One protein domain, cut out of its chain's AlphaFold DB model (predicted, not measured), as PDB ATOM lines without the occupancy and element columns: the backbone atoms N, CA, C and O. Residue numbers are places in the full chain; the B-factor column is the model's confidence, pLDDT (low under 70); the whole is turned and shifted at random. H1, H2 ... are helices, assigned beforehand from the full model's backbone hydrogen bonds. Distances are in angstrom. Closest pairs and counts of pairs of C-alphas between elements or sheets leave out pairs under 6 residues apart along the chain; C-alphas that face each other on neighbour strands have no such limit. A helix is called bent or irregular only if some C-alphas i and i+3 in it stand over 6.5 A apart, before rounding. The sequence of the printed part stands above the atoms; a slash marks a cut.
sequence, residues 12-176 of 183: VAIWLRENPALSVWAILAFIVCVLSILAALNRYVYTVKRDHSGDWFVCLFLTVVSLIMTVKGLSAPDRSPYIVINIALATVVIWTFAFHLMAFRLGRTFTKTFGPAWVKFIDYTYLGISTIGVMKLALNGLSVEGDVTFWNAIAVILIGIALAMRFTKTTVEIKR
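What this domain is: This is residues 12 to 176 of the 183 residues of an uncharacterized protein of Agrobacterium salinitolerans (UniProt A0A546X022). Look for a flattened up-and-down bundle of five helices: H4 and H6 make the core, H3 packs on both of them, H2 packs on H3 at one outer side, and H5 packs on H6 at the other. The short H1 sits outside the bundle by the first turns of H2, and residues 45 to 51 stick out where H2 turns toward H3. The printed part has 165 residues with six named helices, H1 to H6 along the chain, and no named strand; the class is all helix. It is compact, with a radius of gyration of the C-alphas of 17.7 A and spans of 52 by 37 by 22 A.

Where its parts are: Find C-alpha 12 at (17.373, -20.943, -37.960), where H1, residues 12 to 18, begins. H2 follows as residues 20 to 46, 38.3 A long, and H3 as residues 53 to 75, 33.4 A. H4, residues 81 to 114, is the longest by residues and measures 41.9 A; it is irregular, with C-alphas 105 and 108 7.4 A apart, and has a kink of 65 degrees near residue 108. H5, residues 117 to 140, begins with C-alpha 117 at (42.093, -61.408, -31.281) and is 34.8 A long. H6, residues 146 to 175, runs 43.8 A to C-alpha 175 at (37.756, -52.409, -18.272).

How they stand to each other: In the bundle of H2 to H6, each helix runs against the one before it. H1 is close to but not clearly touching H2, about perpendicular at 75 degrees; the C-alphas of Leu 16 and Ser 23 are closest, 6.6 A apart. H2, with residues 33 to 40 alone, touches residues 55 to 62 of H3 in a helical hairpin; their closest C-alphas, Cys 33 and Leu 62, are 7.1 A apart. H2 and H4 are near each other. H3 and H4 form a second hairpin at a shallow tilt of 30 degrees, closest at the C-alphas of Cys 59 and Ala 98, 5.3 A. With residues 67 to 75 alone, H3 touches residues 146 to 157 of H6 at 36 degrees, only just a steep tilt; the C-alphas of Ser 75 and Phe 150 are closest, 4.9 A apart. H4 and H6 touch, the same way at a steep tilt of 44 degrees, and their closest C-alphas, Thr 96 and Ala 164, are 4.1 A apart. H5 and H6 form a hairpin at a shallow tilt of 23 degrees, closest at the C-alphas of Gly 133 and Ala 155, 4.3 A. H4 and H5 only just touch, only at the corner by their link, with 3 pairs of C-alphas within 8 A, through residues 110 to 111 and 117 to 118 alone; Phe 110 and Trp 118 have the closest C-alphas, 6.8 A apart. H2 is apart from H5 and H6, and H3 from H5. Every O i to N i+4 pair is within hydrogen-bond range in H1 and H2; the counts are 18 of 19 in H3, 28 of 30 in H4, 19 of 20 in H5 and 24 of 26 in H6.

The domain as a whole: The C-alphas of Ile 14 and Lys 112 are the two farthest apart, 55.8 A. The printed part has no cut and no long link; the link from H2 to H3 is short and the others are tight. Look for pLDDT under 70 in residues 12 to 13, 15 to 16, 19 to 31, 33 to 52 and 141 to 148; the mean of the printed part is 80.0.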
ATOM      1  N   VAL A  12      17.743 -19.806 -38.811       57.47
ATOM      2  CA  VAL A  12      17.373 -20.943 -37.960       57.47
ATOM      3  C   VAL A  12      15.951 -20.788 -37.421       57.47
ATOM      4  O   VAL A  12      15.179 -21.741 -37.463       57.47
ATOM      5  N   ALA A  13      15.569 -19.597 -36.954       67.12
ATOM      6  CA  ALA A  13      14.217 -19.337 -36.461       67.12
ATOM      7  C   ALA A  13      13.164 -19.403 -37.581       67.12
ATOM      8  O   ALA A  13      12.068 -19.919 -37.358       67.12
ATOM      9  N   ILE A  14      13.504 -18.932 -38.785       72.75
ATOM     10  CA  ILE A  14      12.626 -19.012 -39.964       72.75
ATOM     11  C   ILE A  14      12.455 -20.470 -40.397       72.75
ATOM     12  O   ILE A  14      11.329 -20.952 -40.500       72.75
ATOM     13  N   TRP A  15      13.550 -21.218 -40.528       65.88
ATOM     14  CA  TRP A  15      13.502 -22.625 -40.924       65.88
ATOM     15  C   TRP A  15      12.762 -23.504 -39.903       65.88
ATOM     16  O   TRP A  15      11.977 -24.372 -40.288       65.88
ATOM     17  N   LEU A  16      12.950 -23.261 -38.596       58.25
ATOM     18  CA  LEU A  16      12.211 -23.953 -37.529       58.25
ATOM     19  C   LEU A  16      10.712 -23.629 -37.549       58.25
ATOM     20  O   LEU A  16       9.902 -24.498 -37.217       58.25
ATOM     21  N   ARG A  17      10.342 -22.403 -37.938       70.00
ATOM     22  CA  ARG A  17       8.946 -21.991 -38.126       70.00
ATOM     23  C   ARG A  17       8.319 -22.673 -39.345       70.00
ATOM     24  O   ARG A  17       7.139 -23.008 -39.289       70.00
ATOM     25  N   GLU A  18       9.083 -22.880 -40.412       74.31
ATOM     26  CA  GLU A  18       8.606 -23.508 -41.652       74.31
ATOM     27  C   GLU A  18       8.565 -25.040 -41.577       74.31
ATOM     28  O   GLU A  18       7.731 -25.667 -42.224       74.31
ATOM     29  N   ASN A  19       9.401 -25.651 -40.731       61.12
ATOM     30  CA  ASN A  19       9.498 -27.105 -40.583       61.12
ATOM     31  C   ASN A  19       9.218 -27.589 -39.144       61.12
ATOM     32  O   ASN A  19      10.002 -28.372 -38.589       61.12
ATOM     33  N   PRO A  20       8.095 -27.186 -38.513       57.06
ATOM     34  CA  PRO A  20       7.822 -27.495 -37.110       57.06
ATOM     35  C   PRO A  20       7.651 -28.999 -36.876       57.06
ATOM     36  O   PRO A  20       7.983 -29.510 -35.812       57.06
ATOM     37  N   ALA A  21       7.193 -29.746 -37.884       58.78
ATOM     38  CA  ALA A  21       7.090 -31.195 -37.791       58.78
ATOM     39  C   ALA A  21       8.477 -31.853 -37.678       58.78
ATOM     40  O   ALA A  21       8.683 -32.695 -36.813       58.78
ATOM     41  N   LEU A  22       9.451 -31.456 -38.505       54.53
ATOM     42  CA  LEU A  22      10.801 -32.037 -38.500       54.53
ATOM     43  C   LEU A  22      11.546 -31.763 -37.189       54.53
ATOM     44  O   LEU A  22      12.209 -32.663 -36.673       54.53
ATOM     45  N   SER A  23      11.403 -30.561 -36.625       62.31
ATOM     46  CA  SER A  23      12.011 -30.225 -35.333       62.31
ATOM     47  C   SER A  23      11.372 -31.011 -34.186       62.31
ATOM     48  O   SER A  23      12.090 -31.580 -33.364       62.31
ATOM     49  N   VAL A  24      10.042 -31.148 -34.179       66.56
ATOM     50  CA  VAL A  24       9.319 -31.957 -33.186       66.56
ATOM     51  C   VAL A  24       9.702 -33.434 -33.294       66.56
ATOM     52  O   VAL A  24      10.027 -34.044 -32.278       66.56
ATOM     53  N   TRP A  25       9.752 -34.016 -34.495       61.16
ATOM     54  CA  TRP A  25      10.139 -35.421 -34.674       61.16
ATOM     55  C   TRP A  25      11.602 -35.687 -34.303       61.16
ATOM     56  O   TRP A  25      11.890 -36.723 -33.708       61.16
ATOM     57  N   ALA A  26      12.520 -34.763 -34.599       59.41
ATOM     58  CA  ALA A  26      13.921 -34.884 -34.199       59.41
ATOM     59  C   ALA A  26      14.087 -34.822 -32.672       59.41
ATOM     60  O   ALA A  26      14.803 -35.643 -32.095       59.41
ATOM     61  N   ILE A  27      13.377 -33.902 -32.010       63.59
ATOM     62  CA  ILE A  27      13.364 -33.783 -30.546       63.59
ATOM     63  C   ILE A  27      12.737 -35.029 -29.914       63.59
ATOM     64  O   ILE A  27      13.304 -35.593 -28.982       63.59
ATOM     65  N   LEU A  28      11.609 -35.511 -30.441       66.69
ATOM     66  CA  LEU A  28      10.962 -36.731 -29.958       66.69
ATOM     67  C   LEU A  28      11.854 -37.960 -30.150       66.69
ATOM     68  O   LEU A  28      11.979 -38.762 -29.229       66.69
ATOM     69  N   ALA A  29      12.522 -38.094 -31.297       62.81
ATOM     70  CA  ALA A  29      13.470 -39.179 -31.539       62.81
ATOM     71  C   ALA A  29      14.654 -39.121 -30.563       62.81
ATOM     72  O   ALA A  29      15.047 -40.149 -30.013       62.81
ATOM     73  N   PHE A  30      15.180 -37.924 -30.291       64.12
ATOM     74  CA  PHE A  30      16.226 -37.722 -29.292       64.12
ATOM     75  C   PHE A  30      15.747 -38.101 -27.884       64.12
ATOM     76  O   PHE A  30      16.426 -38.860 -27.197       64.12
ATOM     77  N   ILE A  31      14.555 -37.656 -27.476       67.25
ATOM     78  CA  ILE A  31      13.955 -37.991 -26.176       67.25
ATOM     79  C   ILE A  31      13.742 -39.498 -26.053       67.25
ATOM     80  O   ILE A  31      14.152 -40.086 -25.058       67.25
ATOM     81  N   VAL A  32      13.159 -40.152 -27.061       71.19
ATOM     82  CA  VAL A  32      12.963 -41.611 -27.066       71.19
ATOM     83  C   VAL A  32      14.303 -42.333 -26.974       71.19
ATOM     84  O   VAL A  32      14.420 -43.308 -26.232       71.19
ATOM     85  N   CYS A  33      15.329 -41.843 -27.669       66.88
ATOM     86  CA  CYS A  33      16.671 -42.404 -27.599       66.88
ATOM     87  C   CYS A  33      17.271 -42.266 -26.191       66.88
ATOM     88  O   CYS A  33      17.739 -43.255 -25.628       66.88
ATOM     89  N   VAL A  34      17.194 -41.077 -25.586       64.06
ATOM     90  CA  VAL A  34      17.654 -40.820 -24.213       64.06
ATOM     91  C   VAL A  34      16.882 -41.677 -23.212       64.06
ATOM     92  O   VAL A  34      17.497 -42.333 -22.379       64.06
ATOM     93  N   LEU A  35      15.555 -41.752 -23.315       68.94
ATOM     94  CA  LEU A  35      14.721 -42.583 -22.446       68.94
ATOM     95  C   LEU A  35      15.019 -44.075 -22.613       68.94
ATOM     96  O   LEU A  35      15.016 -44.803 -21.625       68.94
ATOM     97  N   SER A  36      15.325 -44.534 -23.826       65.94
ATOM     98  CA  SER A  36      15.714 -45.926 -24.085       65.94
ATOM     99  C   SER A  36      17.075 -46.249 -23.470       65.94
ATOM    100  O   SER A  36      17.235 -47.303 -22.856       65.94
ATOM    101  N   ILE A  37      18.032 -45.320 -23.567       64.00
ATOM    102  CA  ILE A  37      19.341 -45.417 -22.908       64.00
ATOM    103  C   ILE A  37      19.161 -45.433 -21.388       64.00
ATOM    104  O   ILE A  37      19.684 -46.321 -20.721       64.00
ATOM    105  N   LEU A  38      18.376 -44.506 -20.834       65.25
ATOM    106  CA  LEU A  38      18.094 -44.435 -19.401       65.25
ATOM    107  C   LEU A  38      17.351 -45.678 -18.906       65.25
ATOM    108  O   LEU A  38      17.676 -46.187 -17.841       65.25
ATOM    109  N   ALA A  39      16.404 -46.217 -19.673       69.31
ATOM    110  CA  ALA A  39      15.706 -47.453 -19.336       69.31
ATOM    111  C   ALA A  39      16.638 -48.672 -19.393       69.31
ATOM    112  O   ALA A  39      16.546 -49.540 -18.524       69.31
ATOM    113  N   ALA A  40      17.549 -48.736 -20.368       64.06
ATOM    114  CA  ALA A  40      18.571 -49.778 -20.449       64.06
ATOM    115  C   ALA A  40      19.564 -49.682 -19.278       64.06
ATOM    116  O   ALA A  40      19.866 -50.696 -18.648       64.06
ATOM    117  N   LEU A  41      20.000 -48.469 -18.922       61.44
ATOM    118  CA  LEU A  41      20.841 -48.202 -17.750       61.44
ATOM    119  C   LEU A  41      20.113 -48.529 -16.438       61.44
ATOM    120  O   LEU A  41      20.699 -49.128 -15.542       61.44
ATOM    121  N   ASN A  42      18.825 -48.205 -16.329       68.25
ATOM    122  CA  ASN A  42      18.017 -48.524 -15.156       68.25
ATOM    123  C   ASN A  42      17.836 -50.047 -15.011       68.25
ATOM    124  O   ASN A  42      18.075 -50.606 -13.944       68.25
ATOM    125  N   ARG A  43      17.517 -50.767 -16.099       64.00
ATOM    126  CA  ARG A  43      17.476 -52.246 -16.084       64.00
ATOM    127  C   ARG A  43      18.833 -52.849 -15.718       64.00
ATOM    128  O   ARG A  43      18.872 -53.815 -14.957       64.00
ATOM    129  N   TYR A  44      19.920 -52.261 -16.214       59.56
ATOM    130  CA  TYR A  44      21.292 -52.649 -15.888       59.56
ATOM    131  C   TYR A  44      21.591 -52.537 -14.386       59.56
ATOM    132  O   TYR A  44      22.149 -53.471 -13.815       59.56
ATOM    133  N   VAL A  45      21.166 -51.450 -13.732       60.31
ATOM    134  CA  VAL A  45      21.368 -51.253 -12.286       60.31
ATOM    135  C   VAL A  45      20.576 -52.269 -11.452       60.31
ATOM    136  O   VAL A  45      21.067 -52.722 -10.421       60.31
ATOM    137  N   TYR A  46      19.382 -52.677 -11.897       56.12
ATOM    138  CA  TYR A  46      18.463 -53.468 -11.068       56.12
ATOM    139  C   TYR A  46      18.413 -54.980 -11.349       56.12
ATOM    140  O   TYR A  46      17.792 -55.701 -10.570       56.12
ATOM    141  N   THR A  47      19.030 -55.511 -12.417       50.12
ATOM    142  CA  THR A  47      18.837 -56.934 -12.789       50.12
ATOM    143  C   THR A  47      20.118 -57.732 -13.054       50.12
ATOM    144  O   THR A  47      20.390 -58.206 -14.155       50.12
ATOM    145  N   VAL A  48      20.853 -58.029 -11.980       50.94
ATOM    146  CA  VAL A  48      21.798 -59.156 -11.931       50.94
ATOM    147  C   VAL A  48      20.994 -60.465 -11.802       50.94
ATOM    148  O   VAL A  48      20.746 -60.903 -10.685       50.94
ATOM    149  N   LYS A  49      20.519 -61.030 -12.933       56.50
ATOM    150  CA  LYS A  49      20.214 -62.476 -13.197       56.50
ATOM    151  C   LYS A  49      19.230 -62.767 -14.355       56.50
ATOM    152  O   LYS A  49      18.875 -63.927 -14.543       56.50
ATOM    153  N   ARG A  50      18.762 -61.785 -15.136       55.94
ATOM    154  CA  ARG A  50      17.662 -62.010 -16.100       55.94
ATOM    155  C   ARG A  50      18.103 -62.052 -17.571       55.94
ATOM    156  O   ARG A  50      19.039 -61.359 -17.962       55.94
ATOM    157  N   ASP A  51      17.387 -62.891 -18.326       67.69
ATOM    158  CA  ASP A  51      17.436 -63.119 -19.777       67.69
ATOM    159  C   ASP A  51      17.865 -61.877 -20.583       67.69
ATOM    160  O   ASP A  51      17.264 -60.807 -20.487       67.69
ATOM    161  N   HIS A  52      18.937 -62.035 -21.360       66.50
ATOM    162  CA  HIS A  52      19.594 -60.972 -22.124       66.50
ATOM    163  C   HIS A  52      18.924 -60.689 -23.478       66.50
ATOM    164  O   HIS A  52      19.383 -59.809 -24.206       66.50
ATOM    165  N   SER A  53      17.850 -61.407 -23.828       72.00
ATOM    166  CA  SER A  53      17.115 -61.244 -25.091       72.00
ATOM    167  C   SER A  53      16.647 -59.799 -25.340       72.00
ATOM    168  O   SER A  53      16.773 -59.294 -26.454       72.00
ATOM    169  N   GLY A  54      16.188 -59.093 -24.302       73.38
ATOM    170  CA  GLY A  54      15.672 -57.724 -24.416       73.38
ATOM    171  C   GLY A  54      16.716 -56.671 -24.807       73.38
ATOM    172  O   GLY A  54      16.385 -55.718 -25.512       73.38
ATOM    173  N   ASP A  55      17.975 -56.850 -24.407       72.94
ATOM    174  CA  ASP A  55      19.040 -55.879 -24.691       72.94
ATOM    175  C   ASP A  55      19.407 -55.876 -26.186       72.94
ATOM    176  O   ASP A  55      19.717 -54.827 -26.752       72.94
ATOM    177  N   TRP A  56      19.282 -57.029 -26.858       71.75
ATOM    178  CA  TRP A  56      19.487 -57.164 -28.306       71.75
ATOM    179  C   TRP A  56      18.477 -56.368 -29.108       71.75
ATOM    180  O   TRP A  56      18.856 -55.648 -30.032       71.75
ATOM    181  N   PHE A  57      17.202 -56.465 -28.730       76.12
ATOM    182  CA  PHE A  57      16.144 -55.694 -29.371       76.12
ATOM    183  C   PHE A  57      16.376 -54.197 -29.198       76.12
ATOM    184  O   PHE A  57      16.194 -53.455 -30.157       76.12
ATOM    185  N   VAL A  58      16.847 -53.756 -28.025       79.19
ATOM    186  CA  VAL A  58      17.181 -52.344 -27.791       79.19
ATOM    187  C   VAL A  58      18.356 -51.904 -28.666       79.19
ATOM    188  O   VAL A  58      18.235 -50.898 -29.358       79.19
ATOM    189  N   CYS A  59      19.465 -52.651 -28.705       80.88
ATOM    190  CA  CYS A  59      20.604 -52.323 -29.572       80.88
ATOM    191  C   CYS A  59      20.217 -52.273 -31.054       80.88
ATOM    192  O   CYS A  59      20.562 -51.318 -31.754       80.88
ATOM    193  N   LEU A  60      19.495 -53.287 -31.535       79.25
ATOM    194  CA  LEU A  60      19.054 -53.362 -32.926       79.25
ATOM    195  C   LEU A  60      18.105 -52.208 -33.257       79.25
ATOM    196  O   LEU A  60      18.285 -51.525 -34.260       79.25
ATOM    197  N   PHE A  61      17.130 -51.947 -32.388       83.06
ATOM    198  CA  PHE A  61      16.194 -50.846 -32.570       83.06
ATOM    199  C   PHE A  61      16.917 -49.495 -32.606       83.06
ATOM    200  O   PHE A  61      16.721 -48.726 -33.544       83.06
ATOM    201  N   LEU A  62      17.804 -49.221 -31.642       82.44
ATOM    202  CA  LEU A  62      18.562 -47.969 -31.580       82.44
ATOM    203  C   LEU A  62      19.454 -47.767 -32.810       82.44
ATOM    204  O   LEU A  62      19.491 -46.669 -33.361       82.44
ATOM    205  N   THR A  63      20.145 -48.813 -33.266       83.94
ATOM    206  CA  THR A  63      21.024 -48.728 -34.446       83.94
ATOM    207  C   THR A  63      20.236 -48.540 -35.739       83.94
ATOM    208  O   THR A  63      20.614 -47.695 -36.549       83.94
ATOM    209  N   VAL A  64      19.107 -49.236 -35.917       84.06
ATOM    210  CA  VAL A  64      18.226 -49.067 -37.088       84.06
ATOM    211  C   VAL A  64      17.583 -47.681 -37.104       84.06
ATOM    212  O   VAL A  64      17.600 -47.009 -38.135       84.06
ATOM    213  N   VAL A  65      17.054 -47.217 -35.968       83.88
ATOM    214  CA  VAL A  65      16.466 -45.874 -35.861       83.88
ATOM    215  C   VAL A  65      17.528 -44.810 -36.116       83.88
ATOM    216  O   VAL A  65      17.288 -43.908 -36.918       83.88
ATOM    217  N   SER A  66      18.713 -44.933 -35.511       87.50
ATOM    218  CA  SER A  66      19.826 -44.019 -35.783       87.50
ATOM    219  C   SER A  66      20.184 -44.016 -37.262       87.50
ATOM    220  O   SER A  66      20.295 -42.938 -37.831       87.50
ATOM    221  N   LEU A  67      20.298 -45.180 -37.906       88.06
ATOM    222  CA  LEU A  67      20.607 -45.273 -39.330       88.06
ATOM    223  C   LEU A  67      19.577 -44.518 -40.181       88.06
ATOM    224  O   LEU A  67      19.954 -43.686 -41.006       88.06
ATOM    225  N   ILE A  68      18.283 -44.766 -39.958       85.00
ATOM    226  CA  ILE A  68      17.199 -44.118 -40.709       85.00
ATOM    227  C   ILE A  68      17.219 -42.601 -40.494       85.00
ATOM    228  O   ILE A  68      17.102 -41.848 -41.461       85.00
ATOM    229  N   MET A  69      17.375 -42.150 -39.247       85.81
ATOM    230  CA  MET A  69      17.408 -40.725 -38.907       85.81
ATOM    231  C   MET A  69      18.616 -40.025 -39.529       85.81
ATOM    232  O   MET A  69      18.467 -38.937 -40.083       85.81
ATOM    233  N   THR A  70      19.788 -40.660 -39.501       87.62
ATOM    234  CA  THR A  70      21.006 -40.110 -40.096       87.62
ATOM    235  C   THR A  70      20.897 -40.036 -41.611       87.62
ATOM    236  O   THR A  70      21.164 -38.979 -42.173       87.62
ATOM    237  N   VAL A  71      20.430 -41.100 -42.277       87.44
ATOM    238  CA  VAL A  71      20.228 -41.084 -43.736       87.44
ATOM    239  C   VAL A  71      19.212 -40.017 -44.126       87.44
ATOM    240  O   VAL A  71      19.515 -39.180 -44.972       87.44
ATOM    241  N   LYS A  72      18.028 -39.992 -43.502       85.50
ATOM    242  CA  LYS A  72      16.988 -39.012 -43.845       85.50
ATOM    243  C   LYS A  72      17.438 -37.580 -43.566       85.50
ATOM    244  O   LYS A  72      17.291 -36.719 -44.426       85.50
ATOM    245  N   GLY A  73      18.009 -37.332 -42.391       83.81
ATOM    246  CA  GLY A  73      18.420 -35.991 -41.986       83.81
ATOM    247  C   GLY A  73      19.607 -35.454 -42.786       83.81
ATOM    248  O   GLY A  73      19.633 -34.274 -43.125       83.81
ATOM    249  N   LEU A  74      20.557 -36.317 -43.157       85.31
ATOM    250  CA  LEU A  74      21.715 -35.943 -43.977       85.31
ATOM    251  C   LEU A  74      21.486 -36.086 -45.484       85.31
ATOM    252  O   LEU A  74      22.407 -35.800 -46.237       85.31
ATOM    253  N   SER A  75      20.306 -36.507 -45.942       85.25
ATOM    254  CA  SER A  75      19.947 -36.479 -47.373       85.25
ATOM    255  C   SER A  75      18.999 -35.321 -47.715       85.25
ATOM    256  O   SER A  75      18.732 -35.076 -48.882       85.25
ATOM    257  N   ALA A  76      18.503 -34.572 -46.723       82.44
ATOM    258  CA  ALA A  76      17.609 -33.433 -46.947       82.44
ATOM    259  C   ALA A  76      18.358 -32.229 -47.569       82.44
ATOM    260  O   ALA A  76      19.343 -31.794 -46.973       82.44
ATOM    261  N   PRO A  77      17.932 -31.677 -48.718       74.81
ATOM    262  CA  PRO A  77      18.715 -30.699 -49.488       74.81
ATOM    263  C   PRO A  77      19.039 -29.404 -48.719       74.81
ATOM    264  O   PRO A  77      20.172 -28.934 -48.778       74.81
ATOM    265  N   ASP A  78      18.111 -28.902 -47.899       75.81
ATOM    266  CA  ASP A  78      18.225 -27.584 -47.252       75.81
ATOM    267  C   ASP A  78      18.486 -27.687 -45.747       75.81
ATOM    268  O   ASP A  78      17.655 -27.344 -44.899       75.81
ATOM    269  N   ARG A  79      19.657 -28.216 -45.395       76.69
ATOM    270  CA  ARG A  79      20.045 -28.468 -44.003       76.69
ATOM    271  C   ARG A  79      21.085 -27.474 -43.508       76.69
ATOM    272  O   ARG A  79      22.162 -27.320 -44.076       76.69
ATOM    273  N   SER A  80      20.782 -26.861 -42.370       80.12
ATOM    274  CA  SER A  80      21.742 -26.045 -41.631       80.12
ATOM    275  C   SER A  80      22.957 -26.888 -41.195       80.12
ATOM    276  O   SER A  80      22.769 -28.015 -40.716       80.12
ATOM    277  N   PRO A  81      24.195 -26.352 -41.267       76.75
ATOM    278  CA  PRO A  81      25.393 -27.027 -40.758       76.75
ATOM    279  C   PRO A  81      25.258 -27.488 -39.300       76.75
ATOM    280  O   PRO A  81      25.733 -28.564 -38.941       76.75
ATOM    281  N   TYR A  82      24.543 -26.725 -38.468       74.44
ATOM    282  CA  TYR A  82      24.288 -27.087 -37.073       74.44
ATOM    283  C   TYR A  82      23.468 -28.377 -36.944       74.44
ATOM    284  O   TYR A  82      23.766 -29.220 -36.100       74.44
ATOM    285  N   ILE A  83      22.457 -28.563 -37.799       78.75
ATOM    286  CA  ILE A  83      21.630 -29.779 -37.814       78.75
ATOM    287  C   ILE A  83      22.477 -30.977 -38.251       78.75
ATOM    288  O   ILE A  83      22.417 -32.030 -37.618       78.75
ATOM    289  N   VAL A  84      23.314 -30.800 -39.277       81.44
ATOM    290  CA  VAL A  84      24.240 -31.836 -39.763       81.44
ATOM    291  C   VAL A  84      25.197 -32.287 -38.660       81.44
ATOM    292  O   VAL A  84      25.320 -33.488 -38.417       81.44
ATOM    293  N   ILE A  85      25.827 -31.342 -37.956       81.50
ATOM    294  CA  ILE A  85      26.738 -31.637 -36.842       81.50
ATOM    295  C   ILE A  85      26.001 -32.389 -35.730       81.50
ATOM    296  O   ILE A  85      26.490 -33.416 -35.265       81.50
ATOM    297  N   ASN A  86      24.808 -31.937 -35.338       81.56
ATOM    298  CA  ASN A  86      24.024 -32.598 -34.293       81.56
ATOM    299  C   ASN A  86      23.628 -34.029 -34.677       81.56
ATOM    300  O   ASN A  86      23.734 -34.932 -33.848       81.56
ATOM    301  N   ILE A  87      23.226 -34.263 -35.930       85.38
ATOM    302  CA  ILE A  87      22.920 -35.610 -36.429       85.38
ATOM    303  C   ILE A  87      24.180 -36.484 -36.425       85.38
ATOM    304  O   ILE A  87      24.124 -37.638 -35.993       85.38
ATOM    305  N   ALA A  88      25.323 -35.951 -36.863       86.00
ATOM    306  CA  ALA A  88      26.588 -36.681 -36.850       86.00
ATOM    307  C   ALA A  88      27.010 -37.060 -35.419       86.00
ATOM    308  O   ALA A  88      27.323 -38.222 -35.157       86.00
ATOM    309  N   LEU A  89      26.940 -36.118 -34.473       86.44
ATOM    310  CA  LEU A  89      27.229 -36.363 -33.057       86.44
ATOM    311  C   LEU A  89      26.267 -37.386 -32.447       86.44
ATOM    312  O   LEU A  89      26.716 -38.326 -31.789       86.44
ATOM    313  N   ALA A  90      24.962 -37.258 -32.706       85.75
ATOM    314  CA  ALA A  90      23.969 -38.225 -32.245       85.75
ATOM    315  C   ALA A  90      24.253 -39.629 -32.798       85.75
ATOM    316  O   ALA A  90      24.197 -40.604 -32.051       85.75
ATOM    317  N   THR A  91      24.641 -39.730 -34.074       88.88
ATOM    318  CA  THR A  91      25.055 -40.995 -34.703       88.88
ATOM    319  C   THR A  91      26.220 -41.617 -33.936       88.88
ATOM    320  O   THR A  91      26.132 -42.770 -33.518       88.88
ATOM    321  N   VAL A  92      27.288 -40.852 -33.680       93.19
ATOM    322  CA  VAL A  92      28.452 -41.339 -32.921       93.19
ATOM    323  C   VAL A  92      28.031 -41.834 -31.538       93.19
ATOM    324  O   VAL A  92      28.416 -42.934 -31.151       93.19
ATOM    325  N   VAL A  93      27.222 -41.067 -30.803       90.62
ATOM    326  CA  VAL A  93      26.785 -41.424 -29.443       90.62
ATOM    327  C   VAL A  93      25.958 -42.711 -29.435       90.62
ATOM    328  O   VAL A  93      26.244 -43.606 -28.636       90.62
ATOM    329  N   ILE A  94      24.975 -42.842 -30.330       88.19
ATOM    330  CA  ILE A  94      24.089 -44.016 -30.372       88.19
ATOM    331  C   ILE A  94      24.874 -45.276 -30.735       88.19
ATOM    332  O   ILE A  94      24.758 -46.295 -30.050       88.19
ATOM    333  N   TRP A  95      25.716 -45.206 -31.768       91.69
ATOM    334  CA  TRP A  95      26.558 -46.334 -32.161       91.69
ATOM    335  C   TRP A  95      27.587 -46.682 -31.084       91.69
ATOM    336  O   TRP A  95      27.828 -47.862 -30.827       91.69
ATOM    337  N   THR A  96      28.144 -45.678 -30.399       93.81
ATOM    338  CA  THR A  96      29.055 -45.894 -29.264       93.81
ATOM    339  C   THR A  96      28.339 -46.662 -28.167       93.81
ATOM    340  O   THR A  96      28.851 -47.685 -27.718       93.81
ATOM    341  N   PHE A  97      27.141 -46.229 -27.773       90.31
ATOM    342  CA  PHE A  97      26.346 -46.913 -26.758       90.31
ATOM    343  C   PHE A  97      26.015 -48.357 -27.161       90.31
ATOM    344  O   PHE A  97      26.234 -49.276 -26.371       90.31
ATOM    345  N   ALA A  98      25.562 -48.572 -28.400       88.56
ATOM    346  CA  ALA A  98      25.225 -49.899 -28.908       88.56
ATOM    347  C   ALA A  98      26.434 -50.850 -28.893       88.56
ATOM    348  O   ALA A  98      26.337 -51.971 -28.385       88.56
ATOM    349  N   PHE A  99      27.594 -50.403 -29.385       92.19
ATOM    350  CA  PHE A  99      28.812 -51.214 -29.370       92.19
ATOM    351  C   PHE A  99      29.362 -51.438 -27.964       92.19
ATOM    352  O   PHE A  99      29.799 -52.551 -27.675       92.19
ATOM    353  N   HIS A 100      29.286 -50.453 -27.064       93.31
ATOM    354  CA  HIS A 100      29.666 -50.646 -25.663       93.31
ATOM    355  C   HIS A 100      28.780 -51.683 -24.984       93.31
ATOM    356  O   HIS A 100      29.305 -52.570 -24.316       93.31
ATOM    357  N   LEU A 101      27.460 -51.615 -25.176       89.62
ATOM    358  CA  LEU A 101      26.538 -52.589 -24.597       89.62
ATOM    359  C   LEU A 101      26.810 -53.995 -25.148       89.62
ATOM    360  O   LEU A 101      26.886 -54.956 -24.380       89.62
ATOM    361  N   MET A 102      27.045 -54.110 -26.459       87.56
ATOM    362  CA  MET A 102      27.412 -55.376 -27.093       87.56
ATOM    363  C   MET A 102      28.745 -55.918 -26.562       87.56
ATOM    364  O   MET A 102      28.805 -57.077 -26.159       87.56
ATOM    365  N   ALA A 103      29.798 -55.103 -26.515       91.50
ATOM    366  CA  ALA A 103      31.117 -55.512 -26.034       91.50
ATOM    367  C   ALA A 103      31.107 -55.856 -24.540       91.50
ATOM    368  O   ALA A 103      31.751 -56.813 -24.122       91.50
ATOM    369  N   PHE A 104      30.337 -55.127 -23.738       89.62
ATOM    370  CA  PHE A 104      30.163 -55.417 -22.321       89.62
ATOM    371  C   PHE A 104      29.499 -56.784 -22.097       89.62
ATOM    372  O   PHE A 104      29.951 -57.567 -21.262       89.62
ATOM    373  N   ARG A 105      28.439 -57.093 -22.854       86.12
ATOM    374  CA  ARG A 105      27.674 -58.342 -22.692       86.12
ATOM    375  C   ARG A 105      28.346 -59.544 -23.345       86.12
ATOM    376  O   ARG A 105      28.375 -60.623 -22.759       86.12
ATOM    377  N   LEU A 106      28.863 -59.366 -24.557       86.31
ATOM    378  CA  LEU A 106      29.420 -60.447 -25.365       86.31
ATOM    379  C   LEU A 106      30.933 -60.514 -25.356       86.31
ATOM    380  O   LEU A 106      31.448 -61.507 -25.851       86.31
ATOM    381  N   GLY A 107      31.653 -59.544 -24.790       88.69
ATOM    382  CA  GLY A 107      33.119 -59.529 -24.821       88.69
ATOM    383  C   GLY A 107      33.722 -60.857 -24.369       88.69
ATOM    384  O   GLY A 107      34.579 -61.413 -25.047       88.69
ATOM    385  N   ARG A 108      33.163 -61.462 -23.312       87.69
ATOM    386  CA  ARG A 108      33.565 -62.796 -22.833       87.69
ATOM    387  C   ARG A 108      33.230 -63.917 -23.811       87.69
ATOM    388  O   ARG A 108      34.044 -64.816 -24.004       87.69
ATOM    389  N   THR A 109      32.036 -63.901 -24.394       86.88
ATOM    390  CA  THR A 109      31.617 -64.892 -25.395       86.88
ATOM    391  C   THR A 109      32.497 -64.791 -26.636       86.88
ATOM    392  O   THR A 109      33.016 -65.801 -27.094       86.88
ATOM    393  N   PHE A 110      32.764 -63.576 -27.114       87.50
ATOM    394  CA  PHE A 110      33.682 -63.323 -28.216       87.50
ATOM    395  C   PHE A 110      35.099 -63.777 -27.896       87.50
ATOM    396  O   PHE A 110      35.701 -64.440 -28.734       87.50
ATOM    397  N   THR A 111      35.614 -63.539 -26.687       91.88
ATOM    398  CA  THR A 111      36.922 -64.083 -26.298       91.88
ATOM    399  C   THR A 111      36.919 -65.612 -26.279       91.88
ATOM    400  O   THR A 111      37.890 -66.221 -26.714       91.88
ATOM    401  N   LYS A 112      35.845 -66.263 -25.815       88.75
ATOM    402  CA  LYS A 112      35.752 -67.734 -25.834       88.75
ATOM    403  C   LYS A 112      35.712 -68.301 -27.256       88.75
ATOM    404  O   LYS A 112      36.324 -69.334 -27.496       88.75
ATOM    405  N   THR A 113      34.993 -67.653 -28.170       89.56
ATOM    406  CA  THR A 113      34.793 -68.146 -29.543       89.56
ATOM    407  C   THR A 113      35.946 -67.780 -30.479       89.56
ATOM    408  O   THR A 113      36.371 -68.608 -31.274       89.56
ATOM    409  N   PHE A 114      36.459 -66.553 -30.389       89.00
ATOM    410  CA  PHE A 114      37.430 -65.985 -31.332       89.00
ATOM    411  C   PHE A 114      38.804 -65.707 -30.703       89.00
ATOM    412  O   PHE A 114      39.712 -65.223 -31.381       89.00
ATOM    413  N   GLY A 115      38.978 -65.988 -29.408       90.00
ATOM    414  CA  GLY A 115      40.176 -65.609 -28.659       90.00
ATOM    415  C   GLY A 115      40.278 -64.093 -28.439       90.00
ATOM    416  O   GLY A 115      39.439 -63.334 -28.918       90.00
ATOM    417  N   PRO A 116      41.329 -63.597 -27.765       89.25
ATOM    418  CA  PRO A 116      41.530 -62.157 -27.538       89.25
ATOM    419  C   PRO A 116      41.736 -61.349 -28.837       89.25
ATOM    420  O   PRO A 116      41.728 -60.120 -28.828       89.25
ATOM    421  N   ALA A 117      41.897 -62.027 -29.977       90.50
ATOM    422  CA  ALA A 117      42.093 -61.408 -31.281       90.50
ATOM    423  C   ALA A 117      40.890 -60.573 -31.758       90.50
ATOM    424  O   ALA A 117      41.089 -59.672 -32.574       90.50
ATOM    425  N   TRP A 118      39.669 -60.795 -31.248       91.94
ATOM    426  CA  TRP A 118      38.497 -60.002 -31.657       91.94
ATOM    427  C   TRP A 118      38.653 -58.508 -31.322       91.94
ATOM    428  O   TRP A 118      38.225 -57.654 -32.095       91.94
ATOM    429  N   VAL A 119      39.344 -58.175 -30.225       93.19
ATOM    430  CA  VAL A 119      39.638 -56.779 -29.857       93.19
ATOM    431  C   VAL A 119      40.579 -56.137 -30.883       93.19
ATOM    432  O   VAL A 119      40.399 -54.982 -31.264       93.19
ATOM    433  N   LYS A 120      41.544 -56.904 -31.405       91.25
ATOM    434  CA  LYS A 120      42.431 -56.469 -32.495       91.25
ATOM    435  C   LYS A 120      41.696 -56.393 -33.838       91.25
ATOM    436  O   LYS A 120      42.005 -55.537 -34.657       91.25
ATOM    437  N   PHE A 121      40.694 -57.240 -34.066       89.81
ATOM    438  CA  PHE A 121      39.847 -57.150 -35.257       89.81
ATOM    439  C   PHE A 121      39.070 -55.827 -35.315       89.81
ATOM    440  O   PHE A 121      38.918 -55.257 -36.399       89.81
ATOM    441  N   ILE A 122      38.663 -55.280 -34.162       91.62
ATOM    442  CA  ILE A 122      38.079 -53.932 -34.099       91.62
ATOM    443  C   ILE A 122      39.056 -52.882 -34.653       91.62
ATOM    444  O   ILE A 122      38.608 -51.982 -35.361       91.62
ATOM    445  N   ASP A 123      40.369 -53.015 -34.407       90.25
ATOM    446  CA  ASP A 123      41.369 -52.080 -34.948       90.25
ATOM    447  C   ASP A 123      41.367 -52.050 -36.483       90.25
ATOM    448  O   ASP A 123      41.281 -50.991 -37.106       90.25
ATOM    449  N   TYR A 124      41.402 -53.225 -37.105       90.31
ATOM    450  CA  TYR A 124      41.370 -53.321 -38.565       90.31
ATOM    451  C   TYR A 124      40.037 -52.848 -39.143       90.31
ATOM    452  O   TYR A 124      40.010 -52.173 -40.173       90.31
ATOM    453  N   THR A 125      38.936 -53.159 -38.459       89.31
ATOM    454  CA  THR A 125      37.594 -52.791 -38.913       89.31
ATOM    455  C   THR A 125      37.382 -51.281 -38.845       89.31
ATOM    456  O   THR A 125      36.901 -50.705 -39.820       89.31
ATOM    457  N   TYR A 126      37.780 -50.601 -37.757       91.31
ATOM    458  CA  TYR A 126      37.656 -49.137 -37.700       91.31
ATOM    459  C   TYR A 126      38.534 -48.470 -38.751       91.31
ATOM    460  O   TYR A 126      38.093 -47.496 -39.362       91.31
ATOM    461  N   LEU A 127      39.745 -48.982 -38.989       90.06
ATOM    462  CA  LEU A 127      40.640 -48.392 -39.973       90.06
ATOM    463  C   LEU A 127      40.036 -48.523 -41.375       90.06
ATOM    464  O   LEU A 127      39.849 -47.514 -42.043       90.06
ATOM    465  N   GLY A 128      39.614 -49.728 -41.768       91.44
ATOM    466  CA  GLY A 128      38.985 -49.958 -43.070       91.44
ATOM    467  C   GLY A 128      37.720 -49.121 -43.275       91.44
ATOM    468  O   GLY A 128      37.590 -48.431 -44.286       91.44
ATOM    469  N   ILE A 129      36.812 -49.118 -42.294       91.81
ATOM    470  CA  ILE A 129      35.558 -48.356 -42.376       91.81
ATOM    471  C   ILE A 129      35.822 -46.844 -42.418       91.81
ATOM    472  O   ILE A 129      35.217 -46.147 -43.236       91.81
ATOM    473  N   SER A 130      36.728 -46.326 -41.583       90.12
ATOM    474  CA  SER A 130      37.047 -44.891 -41.582       90.12
ATOM    475  C   SER A 130      37.725 -44.458 -42.879       90.12
ATOM    476  O   SER A 130      37.349 -43.426 -43.429       90.12
ATOM    477  N   THR A 131      38.641 -45.264 -43.431       90.44
ATOM    478  CA  THR A 131      39.250 -45.004 -44.743       90.44
ATOM    479  C   THR A 131      38.198 -44.958 -45.848       90.44
ATOM    480  O   THR A 131      38.211 -44.020 -46.640       90.44
ATOM    481  N   ILE A 132      37.250 -45.904 -45.886       90.19
ATOM    482  CA  ILE A 132      36.164 -45.892 -46.882       90.19
ATOM    483  C   ILE A 132      35.291 -44.639 -46.722       90.19
ATOM    484  O   ILE A 132      34.973 -43.992 -47.718       90.19
ATOM    485  N   GLY A 133      34.924 -44.276 -45.488       87.81
ATOM    486  CA  GLY A 133      34.126 -43.079 -45.210       87.81
ATOM    487  C   GLY A 133      34.823 -41.794 -45.662       87.81
ATOM    488  O   GLY A 133      34.245 -41.008 -46.410       87.81
ATOM    489  N   VAL A 134      36.091 -41.613 -45.288       87.31
ATOM    490  CA  VAL A 134      36.895 -40.453 -45.704       87.31
ATOM    491  C   VAL A 134      37.084 -40.427 -47.221       87.31
ATOM    492  O   VAL A 134      36.902 -39.379 -47.834       87.31
ATOM    493  N   MET A 135      37.376 -41.569 -47.849       84.88
ATOM    494  CA  MET A 135      37.523 -41.663 -49.304       84.88
ATOM    495  C   MET A 135      36.223 -41.296 -50.026       84.88
ATOM    496  O   MET A 135      36.263 -40.611 -51.044       84.88
ATOM    497  N   LYS A 136      35.061 -41.695 -49.496       83.75
ATOM    498  CA  LYS A 136      33.761 -41.307 -50.059       83.75
ATOM    499  C   LYS A 136      33.506 -39.803 -49.967       83.75
ATOM    500  O   LYS A 136      33.040 -39.237 -50.951       83.75
ATOM    501  N   LEU A 137      33.853 -39.157 -48.849       84.25
ATOM    502  CA  LEU A 137      33.785 -37.690 -48.745       84.25
ATOM    503  C   LEU A 137      34.756 -37.007 -49.716       84.25
ATOM    504  O   LEU A 137      34.399 -36.011 -50.337       84.25
ATOM    505  N   ALA A 138      35.965 -37.551 -49.869       81.38
ATOM    506  CA  ALA A 138      36.978 -36.996 -50.762       81.38
ATOM    507  C   ALA A 138      36.579 -37.098 -52.245       81.38
ATOM    508  O   ALA A 138      36.779 -36.144 -52.989       81.38
ATOM    509  N   LEU A 139      36.003 -38.230 -52.671       81.75
ATOM    510  CA  LEU A 139      35.623 -38.476 -54.068       81.75
ATOM    511  C   LEU A 139      34.367 -37.715 -54.500       81.75
ATOM    512  O   LEU A 139      34.304 -37.244 -55.630       81.75
ATOM    513  N   ASN A 140      33.366 -37.615 -53.625       77.56
ATOM    514  CA  ASN A 140      32.108 -36.946 -53.964       77.56
ATOM    515  C   ASN A 140      32.170 -35.428 -53.744       77.56
ATOM    516  O   ASN A 140      31.313 -34.695 -54.233       77.56
ATOM    517  N   GLY A 141      33.173 -34.954 -53.002       65.00
ATOM    518  CA  GLY A 141      33.205 -33.590 -52.499       65.00
ATOM    519  C   GLY A 141      32.071 -33.319 -51.505       65.00
ATOM    520  O   GLY A 141      31.073 -34.036 -51.407       65.00
ATOM    521  N   LEU A 142      32.193 -32.228 -50.753       65.88
ATOM    522  CA  LEU A 142      31.110 -31.732 -49.896       65.88
ATOM    523  C   LEU A 142      30.076 -30.955 -50.734       65.88
ATOM    524  O   LEU A 142      29.740 -29.820 -50.408       65.88
ATOM    525  N   SER A 143      29.620 -31.536 -51.850       63.94
ATOM    526  CA  SER A 143      28.596 -30.932 -52.711       63.94
ATOM    527  C   SER A 143      27.188 -31.143 -52.133       63.94
ATOM    528  O   SER A 143      26.915 -32.137 -51.451       63.94
ATOM    529  N   VAL A 144      26.300 -30.180 -52.395       62.03
ATOM    530  CA  VAL A 144      24.902 -30.140 -51.917       62.03
ATOM    531  C   VAL A 144      23.930 -30.721 -52.960       62.03
ATOM    532  O   VAL A 144      22.726 -30.778 -52.738       62.03
ATOM    533  N   GLU A 145      24.432 -31.207 -54.098       65.50
ATOM    534  CA  GLU A 145      23.601 -31.825 -55.137       65.50
ATOM    535  C   GLU A 145      23.011 -33.174 -54.687       65.50
ATOM    536  O   GLU A 145      23.674 -33.972 -54.022       65.50
ATOM    537  N   GLY A 146      21.751 -33.433 -55.062       60.28
ATOM    538  CA  GLY A 146      20.891 -34.487 -54.500       60.28
ATOM    539  C   GLY A 146      21.555 -35.852 -54.289       60.28
ATOM    540  O   GLY A 146      21.581 -36.341 -53.161       60.28
ATOM    541  N   ASP A 147      22.164 -36.448 -55.314       62.50
ATOM    542  CA  ASP A 147      22.798 -37.771 -55.183       62.50
ATOM    543  C   ASP A 147      24.058 -37.750 -54.302       62.50
ATOM    544  O   ASP A 147      24.335 -38.699 -53.563       62.50
ATOM    545  N   VAL A 148      24.799 -36.639 -54.307       66.62
ATOM    546  CA  VAL A 148      25.980 -36.435 -53.455       66.62
ATOM    547  C   VAL A 148      25.564 -36.375 -51.982       66.62
ATOM    548  O   VAL A 148      26.271 -36.890 -51.109       66.62
ATOM    549  N   THR A 149      24.375 -35.838 -51.683       78.00
ATOM    550  CA  THR A 149      23.886 -35.746 -50.301       78.00
ATOM    551  C   THR A 149      23.685 -37.109 -49.635       78.00
ATOM    552  O   THR A 149      24.066 -37.269 -48.473       78.00
ATOM    553  N   PHE A 150      23.179 -38.104 -50.368       83.19
ATOM    554  CA  PHE A 150      22.997 -39.464 -49.856       83.19
ATOM    555  C   PHE A 150      24.341 -40.142 -49.561       83.19
ATOM    556  O   PHE A 150      24.531 -40.751 -48.504       83.19
ATOM    557  N   TRP A 151      25.317 -39.998 -50.460       83.75
ATOM    558  CA  TRP A 151      26.646 -40.566 -50.236       83.75
ATOM    559  C   TRP A 151      27.396 -39.888 -49.091       83.75
ATOM    560  O   TRP A 151      28.109 -40.567 -48.346       83.75
ATOM    561  N   ASN A 152      27.193 -38.585 -48.900       82.06
ATOM    562  CA  ASN A 152      27.715 -37.857 -47.747       82.06
ATOM    563  C   ASN A 152      27.096 -38.376 -46.439       82.06
ATOM    564  O   ASN A 152      27.818 -38.567 -45.458       82.06
ATOM    565  N   ALA A 153      25.800 -38.710 -46.434       86.06
ATOM    566  CA  ALA A 153      25.151 -39.352 -45.291       86.06
ATOM    567  C   ALA A 153      25.785 -40.713 -44.952       86.06
ATOM    568  O   ALA A 153      26.128 -40.962 -43.794       86.06
ATOM    569  N   ILE A 154      25.998 -41.569 -45.960       88.44
ATOM    570  CA  ILE A 154      26.675 -42.865 -45.781       88.44
ATOM    571  C   ILE A 154      28.068 -42.663 -45.193       88.44
ATOM    572  O   ILE A 154      28.449 -43.358 -44.252       88.44
ATOM    573  N   ALA A 155      28.832 -41.710 -45.720       89.56
ATOM    574  CA  ALA A 155      30.182 -41.472 -45.247       89.56
ATOM    575  C   ALA A 155      30.217 -41.028 -43.774       89.56
ATOM    576  O   ALA A 155      31.038 -41.535 -43.005       89.56
ATOM    577  N   VAL A 156      29.285 -40.165 -43.352       89.06
ATOM    578  CA  VAL A 156      29.132 -39.775 -41.939       89.06
ATOM    579  C   VAL A 156      28.781 -40.979 -41.063       89.06
ATOM    580  O   VAL A 156      29.344 -41.119 -39.978       89.06
ATOM    581  N   ILE A 157      27.913 -41.882 -41.528       91.44
ATOM    582  CA  ILE A 157      27.582 -43.119 -40.803       91.44
ATOM    583  C   ILE A 157      28.823 -44.001 -40.639       91.44
ATOM    584  O   ILE A 157      29.097 -44.457 -39.531       91.44
ATOM    585  N   LEU A 158      29.599 -44.210 -41.706       92.25
ATOM    586  CA  LEU A 158      30.827 -45.012 -41.656       92.25
ATOM    587  C   LEU A 158      31.838 -44.419 -40.668       92.25
ATOM    588  O   LEU A 158      32.363 -45.133 -39.813       92.25
ATOM    589  N   ILE A 159      32.065 -43.106 -40.725       93.06
ATOM    590  CA  ILE A 159      32.948 -42.410 -39.781       93.06
ATOM    591  C   ILE A 159      32.417 -42.543 -38.347       93.06
ATOM    592  O   ILE A 159      33.186 -42.847 -37.434       93.06
ATOM    593  N   GLY A 160      31.107 -42.386 -38.146       92.50
ATOM    594  CA  GLY A 160      30.470 -42.533 -36.840       92.50
ATOM    595  C   GLY A 160      30.641 -43.932 -36.246       92.50
ATOM    596  O   GLY A 160      31.037 -44.065 -35.088       92.50
ATOM    597  N   ILE A 161      30.428 -44.970 -37.057       92.94
ATOM    598  CA  ILE A 161      30.658 -46.377 -36.699       92.94
ATOM    599  C   ILE A 161      32.130 -46.610 -36.340       92.94
ATOM    600  O   ILE A 161      32.422 -47.244 -35.325       92.94
ATOM    601  N   ALA A 162      33.067 -46.079 -37.130       94.31
ATOM    602  CA  ALA A 162      34.494 -46.230 -36.865       94.31
ATOM    603  C   ALA A 162      34.917 -45.578 -35.536       94.31
ATOM    604  O   ALA A 162      35.622 -46.203 -34.740       94.31
ATOM    605  N   LEU A 163      34.444 -44.360 -35.257       95.31
ATOM    606  CA  LEU A 163      34.690 -43.681 -33.982       95.31
ATOM    607  C   LEU A 163      34.088 -44.457 -32.805       95.31
ATOM    608  O   LEU A 163      34.768 -44.698 -31.808       95.31
ATOM    609  N   ALA A 164      32.843 -44.913 -32.945       94.62
ATOM    610  CA  ALA A 164      32.159 -45.709 -31.934       94.62
ATOM    611  C   ALA A 164      32.909 -47.009 -31.603       94.62
ATOM    612  O   ALA A 164      33.080 -47.358 -30.430       94.62
ATOM    613  N   MET A 165      33.404 -47.709 -32.626       94.81
ATOM    614  CA  MET A 165      34.251 -48.888 -32.460       94.81
ATOM    615  C   MET A 165      35.556 -48.558 -31.736       94.81
ATOM    616  O   MET A 165      35.947 -49.295 -30.829       94.81
ATOM    617  N   ARG A 166      36.211 -47.441 -32.080       95.56
ATOM    618  CA  ARG A 166      37.455 -47.020 -31.423       95.56
ATOM    619  C   ARG A 166      37.244 -46.752 -29.935       95.56
ATOM    620  O   ARG A 166      37.997 -47.288 -29.124       95.56
ATOM    621  N   PHE A 167      36.206 -45.999 -29.573       96.12
ATOM    622  CA  PHE A 167      35.864 -45.769 -28.166       96.12
ATOM    623  C   PHE A 167      35.550 -47.079 -27.441       96.12
ATOM    624  O   PHE A 167      36.053 -47.312 -26.345       96.12
ATOM    625  N   THR A 168      34.771 -47.957 -28.077       95.19
ATOM    626  CA  THR A 168      34.413 -49.263 -27.505       95.19
ATOM    627  C   THR A 168      35.649 -50.099 -27.226       95.19
ATOM    628  O   THR A 168      35.777 -50.646 -26.133       95.19
ATOM    629  N   LYS A 169      36.589 -50.161 -28.172       94.88
ATOM    630  CA  LYS A 169      37.854 -50.869 -27.987       94.88
ATOM    631  C   LYS A 169      38.636 -50.323 -26.798       94.88
ATOM    632  O   LYS A 169      39.037 -51.098 -25.936       94.88
ATOM    633  N   THR A 170      38.817 -49.006 -26.728       95.81
ATOM    634  CA  THR A 170      39.521 -48.375 -25.605       95.81
ATOM    635  C   THR A 170      38.853 -48.720 -24.272       95.81
ATOM    636  O   THR A 170      39.539 -49.068 -23.314       95.81
ATOM    637  N   THR A 171      37.520 -48.719 -24.206       95.81
ATOM    638  CA  THR A 171      36.802 -49.137 -22.995       95.81
ATOM    639  C   THR A 171      36.999 -50.618 -22.679       95.81
ATOM    640  O   THR A 171      37.222 -50.950 -21.514       95.81
ATOM    641  N   VAL A 172      36.965 -51.504 -23.680       94.56
ATOM    642  CA  VAL A 172      37.239 -52.941 -23.504       94.56
ATOM    643  C   VAL A 172      38.632 -53.150 -22.917       94.56
ATOM    644  O   VAL A 172      38.753 -53.888 -21.945       94.56
ATOM    645  N   GLU A 173      39.653 -52.462 -23.432       93.75
ATOM    646  CA  GLU A 173      41.037 -52.561 -22.947       93.75
ATOM    647  C   GLU A 173      41.181 -52.047 -21.503       93.75
ATOM    648  O   GLU A 173      41.810 -52.698 -20.666       93.75
ATOM    649  N   ILE A 174      40.550 -50.912 -21.177       94.50
ATOM    650  CA  ILE A 174      40.591 -50.321 -19.829       94.50
ATOM    651  C   ILE A 174      39.845 -51.196 -18.816       94.50
ATOM    652  O   ILE A 174      40.327 -51.429 -17.706       94.50
ATOM    653  N   LYS A 175      38.643 -51.657 -19.172       92.94
ATOM    654  CA  LYS A 175      37.756 -52.409 -18.272       92.94
ATOM    655  C   LYS A 175      37.980 -53.916 -18.319       92.94
ATOM    656  O   LYS A 175      37.377 -54.629 -17.519       92.94
ATOM    657  N   ARG A 176      38.839 -54.389 -19.225       92.31
ATOM    658  CA  ARG A 176      39.162 -55.804 -19.445       92.31
ATOM    659  C   ARG A 176      37.918 -56.661 -19.676       92.31
ATOM    660  O   ARG A 176      37.790 -57.753 -19.126       92.31
TER     661      ARG A 176